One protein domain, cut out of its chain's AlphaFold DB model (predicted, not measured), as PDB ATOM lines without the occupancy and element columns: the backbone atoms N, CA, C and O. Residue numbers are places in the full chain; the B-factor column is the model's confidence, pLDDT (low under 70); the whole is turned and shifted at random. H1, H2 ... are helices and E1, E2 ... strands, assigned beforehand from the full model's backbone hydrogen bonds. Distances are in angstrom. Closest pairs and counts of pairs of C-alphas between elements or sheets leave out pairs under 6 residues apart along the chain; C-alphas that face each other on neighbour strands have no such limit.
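What this domain is: This is residues 470 to 585 of the 662 residues of an uncharacterized protein of Paludisphaera borealis (UniProt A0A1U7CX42). A long helical hairpin, H3 folded back along the far part of H2, makes the length; near the beginning of H2 a small head holds the strand hairpin E1 E2 and short H1, with H4 also packed on H2. The 116 printed residues, mostly helix, run H1 E1 E2 H2 H3 H4, the sheet antiparallel. The whole is extended, radius of gyration of the C-alphas 21.7 A, spanning 69 by 29 by 28 A.

How they stand to each other: H1, residues 470 to 475, touches H2, residues 511 to 549, closest C-alphas Leu 470 and Tyr 518, 6.6 A. E1, residues 488 to 494, and E2, residues 497 to 503, form an antiparallel hairpin; N 490 and O 501, 2.8 A, are within hydrogen-bond range. H2 and H3, residues 554 to 574, touch as a helical hairpin at a shallow tilt of 11 degrees, closest C-alphas Trp 547 and Arg 557, 5.9 A. H4, residues 581 to 585, touches H2, closest C-alphas Ile 515 and Gly 582, 5.8 A. In H1, H2, H3 and H4 every O i to N i+4 pair is within hydrogen-bond range.

Where its parts are: H1 begins at C-alpha 470 (-31.420, -15.731, 26.458); H4 ends at C-alpha 585 (-45.864, -19.432, 25.897). First to last C-alpha, H2 measures 56.6 A and H3 30.1 A.

The domain as a whole: The printed part has no cut. The link H1 to E1 is long. Residues under pLDDT 70 include 506 to 513 and 575 to 582.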
ATOM      1  N   LEU A 470     -32.390 -14.825  27.059       79.06
ATOM      2  CA  LEU A 470     -31.420 -15.731  26.458       79.06
ATOM      3  C   LEU A 470     -30.157 -14.996  26.015       79.06
ATOM      4  O   LEU A 470     -29.069 -15.503  26.265       79.06
ATOM      5  N   ALA A 471     -30.276 -13.807  25.422       79.62
ATOM      6  CA  ALA A 471     -29.121 -12.985  25.071       79.62
ATOM      7  C   ALA A 471     -28.287 -12.641  26.312       79.62
ATOM      8  O   ALA A 471     -27.073 -12.835  26.294       79.62
ATOM      9  N   GLU A 472     -28.922 -12.217  27.411       78.56
ATOM     10  CA  GLU A 472     -28.219 -11.957  28.674       78.56
ATOM     11  C   GLU A 472     -27.502 -13.203  29.204       78.56
ATOM     12  O   GLU A 472     -26.335 -13.133  29.583       78.56
ATOM     13  N   ALA A 473     -28.170 -14.359  29.204       78.19
ATOM     14  CA  ALA A 473     -27.571 -15.599  29.686       78.19
ATOM     15  C   ALA A 473     -26.428 -16.102  28.788       78.19
ATOM     16  O   ALA A 473     -25.453 -16.658  29.292       78.19
ATOM     17  N   LEU A 474     -26.529 -15.918  27.469       80.25
ATOM     18  CA  LEU A 474     -25.502 -16.340  26.515       80.25
ATOM     19  C   LEU A 474     -24.257 -15.452  26.580       80.25
ATOM     20  O   LEU A 474     -23.152 -15.973  26.449       80.25
ATOM     21  N   LEU A 475     -24.411 -14.157  26.869       82.00
ATOM     22  CA  LEU A 475     -23.286 -13.245  27.107       82.00
ATOM     23  C   LEU A 475     -22.415 -13.666  28.304       82.00
ATOM     24  O   LEU A 475     -21.240 -13.307  28.356       82.00
ATOM     25  N   GLU A 476     -22.953 -14.440  29.253       77.25
ATOM     26  CA  GLU A 476     -22.166 -14.995  30.362       77.25
ATOM     27  C   GLU A 476     -21.207 -16.119  29.910       77.25
ATOM     28  O   GLU A 476     -20.257 -16.427  30.633       77.25
ATOM     29  N   ILE A 477     -21.451 -16.759  28.754       76.81
ATOM     30  CA  ILE A 477     -20.779 -18.015  28.360       76.81
ATOM     31  C   ILE A 477     -20.189 -18.035  26.943       76.81
ATOM     32  O   ILE A 477     -19.375 -18.914  26.659       76.81
ATOM     33  N   ALA A 478     -20.575 -17.116  26.057       81.31
ATOM     34  CA  ALA A 478     -20.114 -17.073  24.672       81.31
ATOM     35  C   ALA A 478     -19.981 -15.631  24.161       81.31
ATOM     36  O   ALA A 478     -20.818 -14.774  24.443       81.31
ATOM     37  N   GLU A 479     -18.938 -15.374  23.365       84.50
ATOM     38  CA  GLU A 479     -18.776 -14.092  22.674       84.50
ATOM     39  C   GLU A 479     -19.723 -14.014  21.459       84.50
ATOM     40  O   GLU A 479     -19.783 -14.966  20.673       84.50
ATOM     41  N   PRO A 480     -20.466 -12.904  21.285       89.31
ATOM     42  CA  PRO A 480     -21.389 -12.746  20.167       89.31
ATOM     43  C   PRO A 480     -20.672 -12.361  18.863       89.31
ATOM     44  O   PRO A 480     -19.821 -11.471  18.838       89.31
ATOM     45  N   GLU A 481     -21.087 -12.968  17.752       90.06
ATOM     46  CA  GLU A 481     -20.763 -12.544  16.385       90.06
ATOM     47  C   GLU A 481     -21.914 -11.681  15.835       90.06
ATOM     48  O   GLU A 481     -23.048 -12.147  15.720       90.06
ATOM     49  N   GLU A 482     -21.634 -10.422  15.494       87.69
ATOM     50  CA  GLU A 482     -22.620  -9.488  14.929       87.69
ATOM     51  C   GLU A 482     -22.955  -9.842  13.467       87.69
ATOM     52  O   GLU A 482     -22.066 -10.047  12.635       87.69
ATOM     53  N   LEU A 483     -24.249  -9.903  13.146       84.75
ATOM     54  CA  LEU A 483     -24.773 -10.162  11.805       84.75
ATOM     55  C   LEU A 483     -25.272  -8.861  11.139       84.75
ATOM     56  O   LEU A 483     -25.565  -7.885  11.825       84.75
ATOM     57  N   PRO A 484     -25.412  -8.817   9.797       80.19
ATOM     58  CA  PRO A 484     -25.723  -7.585   9.054       80.19
ATOM     59  C   PRO A 484     -27.108  -6.952   9.294       80.19
ATOM     60  O   PRO A 484     -27.422  -5.947   8.658       80.19
ATOM     61  N   ASP A 485     -27.957  -7.557  10.123       77.50
ATOM     62  CA  ASP A 485     -29.362  -7.201  10.338       77.50
ATOM     63  C   ASP A 485     -29.728  -7.040  11.824       77.50
ATOM     64  O   ASP A 485     -30.834  -7.389  12.232       77.50
ATOM     65  N   ASP A 486     -28.797  -6.505  12.619       78.19
ATOM     66  CA  ASP A 486     -28.943  -6.276  14.066       78.19
ATOM     67  C   ASP A 486     -29.196  -7.569  14.878       78.19
ATOM     68  O   ASP A 486     -29.712  -7.532  15.998       78.19
ATOM     69  N   ARG A 487     -28.816  -8.731  14.323       82.69
ATOM     70  CA  ARG A 487     -28.821 -10.031  15.008       82.69
ATOM     71  C   ARG A 487     -27.426 -10.405  15.503       82.69
ATOM     72  O   ARG A 487     -26.417 -10.021  14.921       82.69
ATOM     73  N   TYR A 488     -27.376 -11.239  16.530       84.88
ATOM     74  CA  TYR A 488     -26.155 -11.772  17.125       84.88
ATOM     75  C   TYR A 488     -26.167 -13.294  17.073       84.88
ATOM     76  O   TYR A 488     -27.172 -13.924  17.406       84.88
ATOM     77  N   ARG A 489     -25.043 -13.894  16.681       87.50
ATOM     78  CA  ARG A 489     -24.822 -15.340  16.733       87.50
ATOM     79  C   ARG A 489     -23.934 -15.696  17.922       87.50
ATOM     80  O   ARG A 489     -22.841 -15.165  18.060       87.50
ATOM     81  N   PHE A 490     -24.371 -16.661  18.719       85.94
ATOM     82  CA  PHE A 490     -23.616 -17.259  19.814       85.94
ATOM     83  C   PHE A 490     -23.260 -18.701  19.455       85.94
ATOM     84  O   PHE A 490     -24.129 -19.459  19.020       85.94
ATOM     85  N   THR A 491     -22.001 -19.096  19.648       85.50
ATOM     86  CA  THR A 491     -21.562 -20.491  19.486       85.50
ATOM     87  C   THR A 491     -21.239 -21.065  20.857       85.50
ATOM     88  O   THR A 491     -20.350 -20.559  21.537       85.50
ATOM     89  N   VAL A 492     -21.970 -22.100  21.270       79.56
ATOM     90  CA  VAL A 492     -21.823 -22.742  22.582       79.56
ATOM     91  C   VAL A 492     -21.383 -24.187  22.392       79.56
ATOM     92  O   VAL A 492     -22.060 -24.962  21.717       79.56
ATOM     93  N   ASP A 493     -20.271 -24.569  23.011       77.62
ATOM     94  CA  ASP A 493     -19.796 -25.951  22.999       77.62
ATOM     95  C   ASP A 493     -20.633 -26.818  23.949       77.62
ATOM     96  O   ASP A 493     -20.645 -26.607  25.164       77.62
ATOM     97  N   THR A 494     -21.336 -27.810  23.402       72.25
ATOM     98  CA  THR A 494     -22.119 -28.783  24.180       72.25
ATOM     99  C   THR A 494     -21.484 -30.175  24.129       72.25
ATOM    100  O   THR A 494     -20.587 -30.435  23.325       72.25
ATOM    101  N   SER A 495     -21.961 -31.103  24.967       71.25
ATOM    102  CA  SER A 495     -21.512 -32.508  24.958       71.25
ATOM    103  C   SER A 495     -21.728 -33.209  23.614       71.25
ATOM    104  O   SER A 495     -20.999 -34.147  23.301       71.25
ATOM    105  N   ASP A 496     -22.694 -32.734  22.826       72.12
ATOM    106  CA  ASP A 496     -23.058 -33.282  21.518       72.12
ATOM    107  C   ASP A 496     -22.447 -32.481  20.347       72.12
ATOM    108  O   ASP A 496     -22.724 -32.767  19.181       72.12
ATOM    109  N   GLY A 497     -21.581 -31.502  20.646       77.12
ATOM    110  CA  GLY A 497     -20.905 -30.632  19.678       77.12
ATOM    111  C   GLY A 497     -21.275 -29.146  19.813       77.12
ATOM    112  O   GLY A 497     -22.103 -28.780  20.650       77.12
ATOM    113  N   PRO A 498     -20.651 -28.261  19.015       79.19
ATOM    114  CA  PRO A 498     -20.948 -26.831  19.037       79.19
ATOM    115  C   PRO A 498     -22.348 -26.543  18.483       79.19
ATOM    116  O   PRO A 498     -22.696 -26.976  17.381       79.19
ATOM    117  N   VAL A 499     -23.138 -25.774  19.231       79.62
ATOM    118  CA  VAL A 499     -24.481 -25.319  18.850       79.62
ATOM    119  C   VAL A 499     -24.441 -23.821  18.570       79.62
ATOM    120  O   VAL A 499     -23.945 -23.040  19.380       79.62
ATOM    121  N   SER A 500     -24.976 -23.418  17.417       83.25
ATOM    122  CA  SER A 500     -25.089 -22.015  17.008       83.25
ATOM    123  C   SER A 500     -26.500 -21.501  17.274       83.25
ATOM    124  O   SER A 500     -27.463 -22.061  16.755       83.25
ATOM    125  N   ILE A 501     -26.616 -20.404  18.017       82.44
ATOM    126  CA  ILE A 501     -27.880 -19.756  18.390       82.44
ATOM    127  C   ILE A 501     -27.876 -18.331  17.836       82.44
ATOM    128  O   ILE A 501     -26.883 -17.628  17.997       82.44
ATOM    129  N   VAL A 502     -28.959 -17.893  17.189       82.81
ATOM    130  CA  VAL A 502     -29.091 -16.530  16.643       82.81
ATOM    131  C   VAL A 502     -30.208 -15.783  17.372       82.81
ATOM    132  O   VAL A 502     -31.299 -16.324  17.529       82.81
ATOM    133  N   ILE A 503     -29.934 -14.554  17.818       79.12
ATOM    134  CA  ILE A 503     -30.886 -13.693  18.534       79.12
ATOM    135  C   ILE A 503     -30.845 -12.266  17.959       79.12
ATOM    136  O   ILE A 503     -29.754 -11.704  17.881       79.12
ATOM    137  N   PRO A 504     -31.986 -11.629  17.624       79.50
ATOM    138  CA  PRO A 504     -33.337 -12.204  17.570       79.50
ATOM    139  C   PRO A 504     -33.475 -13.339  16.539       79.50
ATOM    140  O   PRO A 504     -32.808 -13.328  15.503       79.50
ATOM    141  N   SER A 505     -34.342 -14.314  16.817       71.81
ATOM    142  CA  SER A 505     -34.665 -15.405  15.882       71.81
ATOM    143  C   SER A 505     -35.551 -14.908  14.736       71.81
ATOM    144  O   SER A 505     -36.360 -13.990  14.919       71.81
ATOM    145  N   GLU A 506     -35.458 -15.518  13.547       67.81
ATOM    146  CA  GLU A 506     -36.316 -15.120  12.418       67.81
ATOM    147  C   GLU A 506     -37.811 -15.277  12.754       67.81
ATOM    148  O   GLU A 506     -38.219 -16.153  13.519       67.81
ATOM    149  N   GLU A 507     -38.675 -14.445  12.156       55.97
ATOM    150  CA  GLU A 507     -40.135 -14.547  12.346       55.97
ATOM    151  C   GLU A 507     -40.696 -15.929  11.961       55.97
ATOM    152  O   GLU A 507     -41.743 -16.333  12.468       55.97
ATOM    153  N   SER A 508     -40.007 -16.660  11.078       46.97
ATOM    154  CA  SER A 508     -40.381 -18.001  10.622       46.97
ATOM    155  C   SER A 508     -39.812 -19.156  11.452       46.97
ATOM    156  O   SER A 508     -40.091 -20.308  11.115       46.97
ATOM    157  N   GLU A 509     -39.009 -18.891  12.485       55.09
ATOM    158  CA  GLU A 509     -38.414 -19.951  13.306       55.09
ATOM    159  C   GLU A 509     -39.426 -20.614  14.260       55.09
ATOM    160  O   GLU A 509     -40.416 -20.024  14.707       55.09
ATOM    161  N   ASP A 510     -39.186 -21.898  14.529       61.50
ATOM    162  CA  ASP A 510     -40.050 -22.758  15.332       61.50
ATOM    163  C   ASP A 510     -40.016 -22.343  16.812       61.50
ATOM    164  O   ASP A 510     -38.974 -22.411  17.470       61.50
ATOM    165  N   HIS A 511     -41.174 -21.945  17.352       67.62
ATOM    166  CA  HIS A 511     -41.311 -21.521  18.751       67.62
ATOM    167  C   HIS A 511     -40.887 -22.634  19.717       67.62
ATOM    168  O   HIS A 511     -40.442 -22.344  20.825       67.62
ATOM    169  N   GLU A 512     -40.985 -23.900  19.300       65.62
ATOM    170  CA  GLU A 512     -40.547 -25.058  20.079       65.62
ATOM    171  C   GLU A 512     -39.048 -24.985  20.405       65.62
ATOM    172  O   GLU A 512     -38.649 -25.216  21.547       65.62
ATOM    173  N   THR A 513     -38.221 -24.547  19.452       67.62
ATOM    174  CA  THR A 513     -36.767 -24.428  19.642       67.62
ATOM    175  C   THR A 513     -36.421 -23.346  20.667       67.62
ATOM    176  O   THR A 513     -35.620 -23.581  21.574       67.62
ATOM    177  N   LEU A 514     -37.067 -22.179  20.572       71.50
ATOM    178  CA  LEU A 514     -36.868 -21.073  21.512       71.50
ATOM    179  C   LEU A 514     -37.302 -21.451  22.937       71.50
ATOM    180  O   LEU A 514     -36.600 -21.156  23.903       71.50
ATOM    181  N   ILE A 515     -38.437 -22.146  23.065       70.69
ATOM    182  CA  ILE A 515     -38.947 -22.659  24.342       70.69
ATOM    183  C   ILE A 515     -37.970 -23.657  24.959       70.69
ATOM    184  O   ILE A 515     -37.656 -23.540  26.140       70.69
ATOM    185  N   HIS A 516     -37.459 -24.611  24.179       72.00
ATOM    186  CA  HIS A 516     -36.498 -25.593  24.678       72.00
ATOM    187  C   HIS A 516     -35.221 -24.944  25.209       72.00
ATOM    188  O   HIS A 516     -34.736 -25.321  26.278       72.00
ATOM    189  N   LEU A 517     -34.693 -23.956  24.485       71.12
ATOM    190  CA  LEU A 517     -33.496 -23.238  24.900       71.12
ATOM    191  C   LEU A 517     -33.744 -22.426  26.182       71.12
ATOM    192  O   LEU A 517     -32.943 -22.484  27.116       71.12
ATOM    193  N   TYR A 518     -34.876 -21.726  26.261       76.38
ATOM    194  CA  TYR A 518     -35.290 -20.984  27.452       76.38
ATOM    195  C   TYR A 518     -35.475 -21.894  28.677       76.38
ATOM    196  O   TYR A 518     -34.935 -21.609  29.750       76.38
ATOM    197  N   ASP A 519     -36.179 -23.017  28.525       74.38
ATOM    198  CA  ASP A 519     -36.396 -24.000  29.593       74.38
ATOM    199  C   ASP A 519     -35.068 -24.575  30.103       74.38
ATOM    200  O   ASP A 519     -34.880 -24.762  31.307       74.38
ATOM    201  N   TRP A 520     -34.120 -24.836  29.199       72.38
ATOM    202  CA  TRP A 520     -32.798 -25.338  29.561       72.38
ATOM    203  C   TRP A 520     -32.018 -24.330  30.421       72.38
ATOM    204  O   TRP A 520     -31.549 -24.681  31.510       72.38
ATOM    205  N   VAL A 521     -31.943 -23.064  29.992       73.00
ATOM    206  CA  VAL A 521     -31.245 -21.997  30.735       73.00
ATOM    207  C   VAL A 521     -31.912 -21.727  32.086       73.00
ATOM    208  O   VAL A 521     -31.233 -21.634  33.113       73.00
ATOM    209  N   THR A 522     -33.242 -21.628  32.119       71.94
ATOM    210  CA  THR A 522     -33.986 -21.380  33.362       71.94
ATOM    211  C   THR A 522     -33.877 -22.543  34.342       71.94
ATOM    212  O   THR A 522     -33.708 -22.308  35.537       71.94
ATOM    213  N   THR A 523     -33.877 -23.794  33.872       71.81
ATOM    214  CA  THR A 523     -33.650 -24.975  34.724       71.81
ATOM    215  C   THR A 523     -32.262 -24.936  35.366       71.81
ATOM    216  O   THR A 523     -32.125 -25.170  36.573       71.81
ATOM    217  N   ALA A 524     -31.231 -24.572  34.599       69.69
ATOM    218  CA  ALA A 524     -29.876 -24.412  35.121       69.69
ATOM    219  C   ALA A 524     -29.783 -23.276  36.163       69.69
ATOM    220  O   ALA A 524     -29.219 -23.477  37.243       69.69
ATOM    221  N   LYS A 525     -30.388 -22.106  35.893       70.75
ATOM    222  CA  LYS A 525     -30.426 -20.973  36.841       70.75
ATOM    223  C   LYS A 525     -31.235 -21.300  38.109       70.75
ATOM    224  O   LYS A 525     -30.763 -21.010  39.208       70.75
ATOM    225  N   ARG A 526     -32.388 -21.977  37.995       71.50
ATOM    226  CA  ARG A 526     -33.208 -22.445  39.136       71.50
ATOM    227  C   ARG A 526     -32.441 -23.404  40.039       71.50
ATOM    228  O   ARG A 526     -32.529 -23.279  41.258       71.50
ATOM    229  N   THR A 527     -31.670 -24.321  39.456       71.12
ATOM    230  CA  THR A 527     -30.859 -25.283  40.217       71.12
ATOM    231  C   THR A 527     -29.826 -24.558  41.083       71.12
ATOM    232  O   THR A 527     -29.848 -24.712  42.301       71.12
ATOM    233  N   ARG A 528     -29.020 -23.664  40.488       73.31
ATOM    234  CA  ARG A 528     -28.029 -22.849  41.221       73.31
ATOM    235  C   ARG A 528     -28.665 -21.967  42.297       73.31
ATOM    236  O   ARG A 528     -28.118 -21.789  43.381       73.31
ATOM    237  N   ARG A 529     -29.835 -21.398  42.000       74.75
ATOM    238  CA  ARG A 529     -30.588 -20.570  42.947       74.75
ATOM    239  C   ARG A 529     -31.054 -21.377  44.157       74.75
ATOM    240  O   ARG A 529     -30.903 -20.913  45.280       74.75
ATOM    241  N   ASN A 530     -31.600 -22.573  43.937       77.06
ATOM    242  CA  ASN A 530     -32.060 -23.447  45.016       77.06
ATOM    243  C   ASN A 530     -30.894 -23.932  45.888       77.06
ATOM    244  O   ASN A 530     -31.033 -23.981  47.106       77.06
ATOM    245  N   GLU A 531     -29.738 -24.224  45.286       81.88
ATOM    246  CA  GLU A 531     -28.501 -24.503  46.029       81.88
ATOM    247  C   GLU A 531     -28.124 -23.315  46.929       81.88
ATOM    248  O   GLU A 531     -27.921 -23.492  48.129       81.88
ATOM    249  N   ARG A 532     -28.141 -22.088  46.388       83.56
ATOM    250  CA  ARG A 532     -27.849 -20.862  47.147       83.56
ATOM    251  C   ARG A 532     -28.846 -20.588  48.276       83.56
ATOM    252  O   ARG A 532     -28.445 -20.122  49.339       83.56
ATOM    253  N   ILE A 533     -30.133 -20.867  48.066       83.25
ATOM    254  CA  ILE A 533     -31.159 -20.782  49.118       83.25
ATOM    255  C   ILE A 533     -30.819 -21.750  50.254       83.25
ATOM    256  O   ILE A 533     -30.770 -21.329  51.406       83.25
ATOM    257  N   GLY A 534     -30.491 -23.004  49.928       84.19
ATOM    258  CA  GLY A 534     -30.093 -23.999  50.925       84.19
ATOM    259  C   GLY A 534     -28.848 -23.589  51.722       84.19
ATOM    260  O   GLY A 534     -28.799 -23.791  52.935       84.19
ATOM    261  N   GLU A 535     -27.864 -22.953  51.076       88.88
ATOM    262  CA  GLU A 535     -26.696 -22.379  51.763       88.88
ATOM    263  C   GLU A 535     -27.086 -21.275  52.759       88.88
ATOM    264  O   GLU A 535     -26.608 -21.269  53.894       88.88
ATOM    265  N   LEU A 536     -27.956 -20.345  52.350       88.56
ATOM    266  CA  LEU A 536     -28.394 -19.222  53.185       88.56
ATOM    267  C   LEU A 536     -29.260 -19.686  54.366       88.56
ATOM    268  O   LEU A 536     -29.097 -19.181  55.475       88.56
ATOM    269  N   GLU A 537     -30.136 -20.672  54.163       89.38
ATOM    270  CA  GLU A 537     -30.942 -21.284  55.230       89.38
ATOM    271  C   GLU A 537     -30.072 -22.024  56.257       89.38
ATOM    272  O   GLU A 537     -30.304 -21.929  57.471       89.38
ATOM    273  N   ALA A 538     -29.036 -22.727  55.790       90.69
ATOM    274  CA  ALA A 538     -28.061 -23.375  56.661       90.69
ATOM    275  C   ALA A 538     -27.263 -22.346  57.480       90.69
ATOM    276  O   ALA A 538     -27.051 -22.546  58.679       90.69
ATOM    277  N   GLU A 539     -26.862 -21.228  56.867       91.31
ATOM    278  CA  GLU A 539     -26.159 -20.143  57.560       91.31
ATOM    279  C   GLU A 539     -27.057 -19.453  58.595       91.31
ATOM    280  O   GLU A 539     -26.629 -19.231  59.730       91.31
ATOM    281  N   LEU A 540     -28.325 -19.188  58.259       91.06
ATOM    282  CA  LEU A 540     -29.293 -18.608  59.191       91.06
ATOM    283  C   LEU A 540     -29.518 -19.517  60.407       91.06
ATOM    284  O   LEU A 540     -29.530 -19.037  61.541       91.06
ATOM    285  N   SER A 541     -29.621 -20.830  60.181       90.06
ATOM    286  CA  SER A 541     -29.725 -21.828  61.254       90.06
ATOM    287  C   SER A 541     -28.498 -21.790  62.171       90.06
ATOM    288  O   SER A 541     -28.626 -21.756  63.394       90.06
ATOM    289  N   ARG A 542     -27.297 -21.687  61.591       91.62
ATOM    290  CA  ARG A 542     -26.033 -21.554  62.333       91.62
ATOM    291  C   ARG A 542     -25.950 -20.271  63.160       91.62
ATOM    292  O   ARG A 542     -25.403 -20.270  64.264       91.62
ATOM    293  N   LEU A 543     -26.441 -19.158  62.619       90.31
ATOM    294  CA  LEU A 543     -26.475 -17.877  63.322       90.31
ATOM    295  C   LEU A 543     -27.506 -17.885  64.458       90.31
ATOM    296  O   LEU A 543     -27.230 -17.322  65.517       90.31
ATOM    297  N   ALA A 544     -28.639 -18.568  64.279       86.94
ATOM    298  CA  ALA A 544     -29.630 -18.772  65.332       86.94
ATOM    299  C   ALA A 544     -29.066 -19.595  66.508       86.94
ATOM    300  O   ALA A 544     -29.245 -19.206  67.659       86.94
ATOM    301  N   GLU A 545     -28.296 -20.656  66.242       89.06
ATOM    302  CA  GLU A 545     -27.591 -21.403  67.300       89.06
ATOM    303  C   GLU A 545     -26.615 -20.498  68.078       89.06
ATOM    304  O   GLU A 545     -26.661 -20.420  69.306       89.06
ATOM    305  N   LYS A 546     -25.785 -19.717  67.369       88.19
ATOM    306  CA  LYS A 546     -24.864 -18.750  68.002       88.19
ATOM    307  C   LYS A 546     -25.591 -17.675  68.812       88.19
ATOM    308  O   LYS A 546     -25.064 -17.180  69.809       88.19
ATOM    309  N   TRP A 547     -26.771 -17.248  68.372       84.94
ATOM    310  CA  TRP A 547     -27.580 -16.261  69.084       84.94
ATOM    311  C   TRP A 547     -27.995 -16.755  70.477       84.94
ATOM    312  O   TRP A 547     -27.965 -15.988  71.458       84.94
ATOM    313  N   ASP A 548     -28.362 -18.033  70.556       83.38
ATOM    314  CA  ASP A 548     -28.720 -18.703  71.799       83.38
ATOM    315  C   ASP A 548     -27.498 -18.866  72.711       83.38
ATOM    316  O   ASP A 548     -27.584 -18.509  73.891       83.38
ATOM    317  N   ASP A 549     -26.338 -19.237  72.158       86.31
ATOM    318  CA  ASP A 549     -25.065 -19.335  72.894       86.31
ATOM    319  C   ASP A 549     -24.638 -18.011  73.556       86.31
ATOM    320  O   ASP A 549     -24.023 -18.002  74.624       86.31
ATOM    321  N   PHE A 550     -24.991 -16.859  72.970       85.44
ATOM    322  CA  PHE A 550     -24.688 -15.533  73.527       85.44
ATOM    323  C   PHE A 550     -25.748 -14.999  74.507       85.44
ATOM    324  O   PHE A 550     -25.850 -13.783  74.734       85.44
ATOM    325  N   ALA A 551     -26.543 -15.878  75.126       76.56
ATOM    326  CA  ALA A 551     -27.464 -15.508  76.196       76.56
ATOM    327  C   ALA A 551     -26.766 -14.727  77.324       76.56
ATOM    328  O   ALA A 551     -25.844 -15.207  77.975       76.56
ATOM    329  N   GLY A 552     -27.217 -13.488  77.558       75.69
ATOM    330  CA  GLY A 552     -26.646 -12.593  78.573       75.69
ATOM    331  C   GLY A 552     -25.530 -11.659  78.087       75.69
ATOM    332  O   GLY A 552     -25.048 -10.858  78.883       75.69
ATOM    333  N   LEU A 553     -25.156 -11.687  76.798       85.44
ATOM    334  CA  LEU A 553     -24.144 -10.803  76.196       85.44
ATOM    335  C   LEU A 553     -24.771  -9.872  75.131       85.44
ATOM    336  O   LEU A 553     -24.817 -10.222  73.949       85.44
ATOM    337  N   PRO A 554     -25.240  -8.660  75.503       80.88
ATOM    338  CA  PRO A 554     -26.046  -7.806  74.621       80.88
ATOM    339  C   PRO A 554     -25.321  -7.362  73.345       80.88
ATOM    340  O   PRO A 554     -25.920  -7.321  72.272       80.88
ATOM    341  N   THR A 555     -24.028  -7.048  73.446       80.31
ATOM    342  CA  THR A 555     -23.216  -6.584  72.311       80.31
ATOM    343  C   THR A 555     -22.955  -7.701  71.302       80.31
ATOM    344  O   THR A 555     -23.053  -7.470  70.100       80.31
ATOM    345  N   ALA A 556     -22.665  -8.915  71.786       80.44
ATOM    346  CA  ALA A 556     -22.453 -10.090  70.941       80.44
ATOM    347  C   ALA A 556     -23.752 -10.497  70.234       80.44
ATOM    348  O   ALA A 556     -23.749 -10.687  69.020       80.44
ATOM    349  N   ARG A 557     -24.879 -10.499  70.963       85.88
ATOM    350  CA  ARG A 557     -26.205 -10.701  70.369       85.88
ATOM    351  C   ARG A 557     -26.506  -9.671  69.296       85.88
ATOM    352  O   ARG A 557     -26.832 -10.060  68.190       85.88
ATOM    353  N   ARG A 558     -26.331  -8.372  69.556       85.44
ATOM    354  CA  ARG A 558     -26.591  -7.337  68.539       85.44
ATOM    355  C   ARG A 558     -25.854  -7.615  67.223       85.44
ATOM    356  O   ARG A 558     -26.479  -7.534  66.176       85.44
ATOM    357  N   LYS A 559     -24.580  -8.011  67.288       85.88
ATOM    358  CA  LYS A 559     -23.791  -8.347  66.097       85.88
ATOM    359  C   LYS A 559     -24.366  -9.545  65.331       85.88
ATOM    360  O   LYS A 559     -24.542  -9.454  64.123       85.88
ATOM    361  N   VAL A 560     -24.718 -10.624  66.033       88.12
ATOM    362  CA  VAL A 560     -25.369 -11.794  65.416       88.12
ATOM    363  C   VAL A 560     -26.744 -11.423  64.845       88.12
ATOM    364  O   VAL A 560     -27.097 -11.907  63.780       88.12
ATOM    365  N   LYS A 561     -27.488 -10.501  65.478       87.81
ATOM    366  CA  LYS A 561     -28.757  -9.980  64.935       87.81
ATOM    367  C   LYS A 561     -28.567  -9.336  63.574       87.81
ATOM    368  O   LYS A 561     -29.363  -9.564  62.669       87.81
ATOM    369  N   ASP A 562     -27.563  -8.470  63.483       88.06
ATOM    370  CA  ASP A 562     -27.296  -7.689  62.284       88.06
ATOM    371  C   ASP A 562     -26.872  -8.635  61.141       88.06
ATOM    372  O   ASP A 562     -27.339  -8.479  60.015       88.06
ATOM    373  N   GLU A 563     -26.089  -9.678  61.451       89.75
ATOM    374  CA  GLU A 563     -25.725 -10.757  60.518       89.75
ATOM    375  C   GLU A 563     -26.946 -11.590  60.080       89.75
ATOM    376  O   GLU A 563     -27.147 -11.783  58.884       89.75
ATOM    377  N   MET A 564     -27.815 -12.010  61.012       86.88
ATOM    378  CA  MET A 564     -29.065 -12.718  60.684       86.88
ATOM    379  C   MET A 564     -29.969 -11.870  59.791       86.88
ATOM    380  O   MET A 564     -30.461 -12.360  58.783       86.88
ATOM    381  N   THR A 565     -30.125 -10.583  60.109       88.19
ATOM    382  CA  THR A 565     -30.951  -9.655  59.321       88.19
ATOM    383  C   THR A 565     -30.401  -9.502  57.898       88.19
ATOM    384  O   THR A 565     -31.168  -9.394  56.943       88.19
ATOM    385  N   ALA A 566     -29.074  -9.503  57.733       88.06
ATOM    386  CA  ALA A 566     -28.434  -9.440  56.422       88.06
ATOM    387  C   ALA A 566     -28.658 -10.724  55.605       88.06
ATOM    388  O   ALA A 566     -28.998 -10.638  54.424       88.06
ATOM    389  N   VAL A 567     -28.531 -11.899  56.233       89.12
ATOM    390  CA  VAL A 567     -28.792 -13.199  55.590       89.12
ATOM    391  C   VAL A 567     -30.274 -13.352  55.238       89.12
ATOM    392  O   VAL A 567     -30.588 -13.767  54.127       89.12
ATOM    393  N   GLU A 568     -31.191 -12.953  56.122       88.12
ATOM    394  CA  GLU A 568     -32.639 -12.935  55.858       88.12
ATOM    395  C   GLU A 568     -32.991 -12.013  54.683       88.12
ATOM    396  O   GLU A 568     -33.812 -12.372  53.838       88.12
ATOM    397  N   ALA A 569     -32.349 -10.846  54.586       84.06
ATOM    398  CA  ALA A 569     -32.534  -9.934  53.460       84.06
ATOM    399  C   ALA A 569     -32.002 -10.524  52.141       84.06
ATOM    400  O   ALA A 569     -32.626 -10.349  51.092       84.06
ATOM    401  N   GLU A 570     -30.873 -11.237  52.174       85.38
ATOM    402  CA  GLU A 570     -30.327 -11.916  50.997       85.38
ATOM    403  C   GLU A 570     -31.190 -13.116  50.579       85.38
ATOM    404  O   GLU A 570     -31.470 -13.268  49.390       85.38
ATOM    405  N   LEU A 571     -31.683 -13.905  51.538       85.62
ATOM    406  CA  LEU A 571     -32.612 -15.011  51.308       85.62
ATOM    407  C   LEU A 571     -33.908 -14.500  50.673       85.62
ATOM    408  O   LEU A 571     -34.305 -14.983  49.619       85.62
ATOM    409  N   ALA A 572     -34.506 -13.444  51.230       80.69
ATOM    410  CA  ALA A 572     -35.692 -12.811  50.657       80.69
ATOM    411  C   ALA A 572     -35.458 -12.300  49.223       80.69
ATOM    412  O   ALA A 572     -36.361 -12.363  48.390       80.69
ATOM    413  N   ARG A 573     -34.246 -11.819  48.914       80.00
ATOM    414  CA  ARG A 573     -33.873 -11.366  47.566       80.00
ATOM    415  C   ARG A 573     -33.736 -12.528  46.578       80.00
ATOM    416  O   ARG A 573     -34.164 -12.396  45.439       80.00
ATOM    417  N   VAL A 574     -33.122 -13.636  46.993       78.19
ATOM    418  CA  VAL A 574     -32.860 -14.806  46.133       78.19
ATOM    419  C   VAL A 574     -34.116 -15.671  45.957       78.19
ATOM    420  O   VAL A 574     -34.290 -16.280  44.906       78.19
ATOM    421  N   SER A 575     -35.017 -15.688  46.940       69.25
ATOM    422  CA  SER A 575     -36.286 -16.426  46.909       69.25
ATOM    423  C   SER A 575     -37.429 -15.698  46.190       69.25
ATOM    424  O   SER A 575     -38.535 -16.231  46.140       69.25
ATOM    425  N   ALA A 576     -37.203 -14.495  45.652       69.50
ATOM    426  CA  ALA A 576     -38.223 -13.768  44.902       69.50
ATOM    427  C   ALA A 576     -38.675 -14.566  43.660       69.50
ATOM    428  O   ALA A 576     -37.852 -15.157  42.954       69.50
ATOM    429  N   ASP A 577     -39.994 -14.599  43.433       55.59
ATOM    430  CA  ASP A 577     -40.640 -15.419  42.405       55.59
ATOM    431  C   ASP A 577     -40.092 -15.110  41.009       55.59
ATOM    432  O   ASP A 577     -40.012 -13.951  40.600       55.59
ATOM    433  N   ASP A 578     -39.754 -16.166  40.269       59.81
ATOM    434  CA  ASP A 578     -39.291 -16.052  38.889       59.81
ATOM    435  C   ASP A 578     -40.399 -16.548  37.966       59.81
ATOM    436  O   ASP A 578     -40.859 -17.689  38.061       59.81
ATOM    437  N   THR A 579     -40.885 -15.642  37.130       59.28
ATOM    438  CA  THR A 579     -42.052 -15.863  36.279       59.28
ATOM    439  C   THR A 579     -41.706 -16.886  35.193       59.28
ATOM    440  O   THR A 579     -40.784 -16.675  34.411       59.28
ATOM    441  N   ASP A 580     -42.445 -17.997  35.108       69.88
ATOM    442  CA  ASP A 580     -42.207 -19.022  34.082       69.88
ATOM    443  C   ASP A 580     -42.766 -18.571  32.721       69.88
ATOM    444  O   ASP A 580     -43.940 -18.770  32.395       69.88
ATOM    445  N   LEU A 581     -41.938 -17.872  31.940       66.31
ATOM    446  CA  LEU A 581     -42.313 -17.410  30.600       66.31
ATOM    447  C   LEU A 581     -42.491 -18.582  29.618       66.31
ATOM    448  O   LEU A 581     -43.331 -18.495  28.722       66.31
ATOM    449  N   GLY A 582     -41.770 -19.693  29.814       65.50
ATOM    450  CA  GLY A 582     -41.865 -20.890  28.974       65.50
ATOM    451  C   GLY A 582     -43.232 -21.565  29.095       65.50
ATOM    452  O   GLY A 582     -43.865 -21.882  28.084       65.50
ATOM    453  N   GLU A 583     -43.742 -21.717  30.319       70.44
ATOM    454  CA  GLU A 583     -45.093 -22.236  30.569       70.44
ATOM    455  C   GLU A 583     -46.179 -21.306  30.001       70.44
ATOM    456  O   GLU A 583     -47.101 -21.773  29.326       70.44
ATOM    457  N   GLN A 584     -46.022 -19.985  30.152       69.38
ATOM    458  CA  GLN A 584     -46.948 -19.005  29.569       69.38
ATOM    459  C   GLN A 584     -47.024 -19.093  28.041       69.38
ATOM    460  O   GLN A 584     -48.121 -19.026  27.480       69.38
ATOM    461  N   VAL A 585     -45.889 -19.267  27.358       68.00
ATOM    462  CA  VAL A 585     -45.864 -19.432  25.897       68.00
ATOM    463  C   VAL A 585     -46.507 -20.755  25.478       68.00
ATOM    464  O   VAL A 585     -47.326 -20.762  24.555       68.00
TER     465      VAL A 585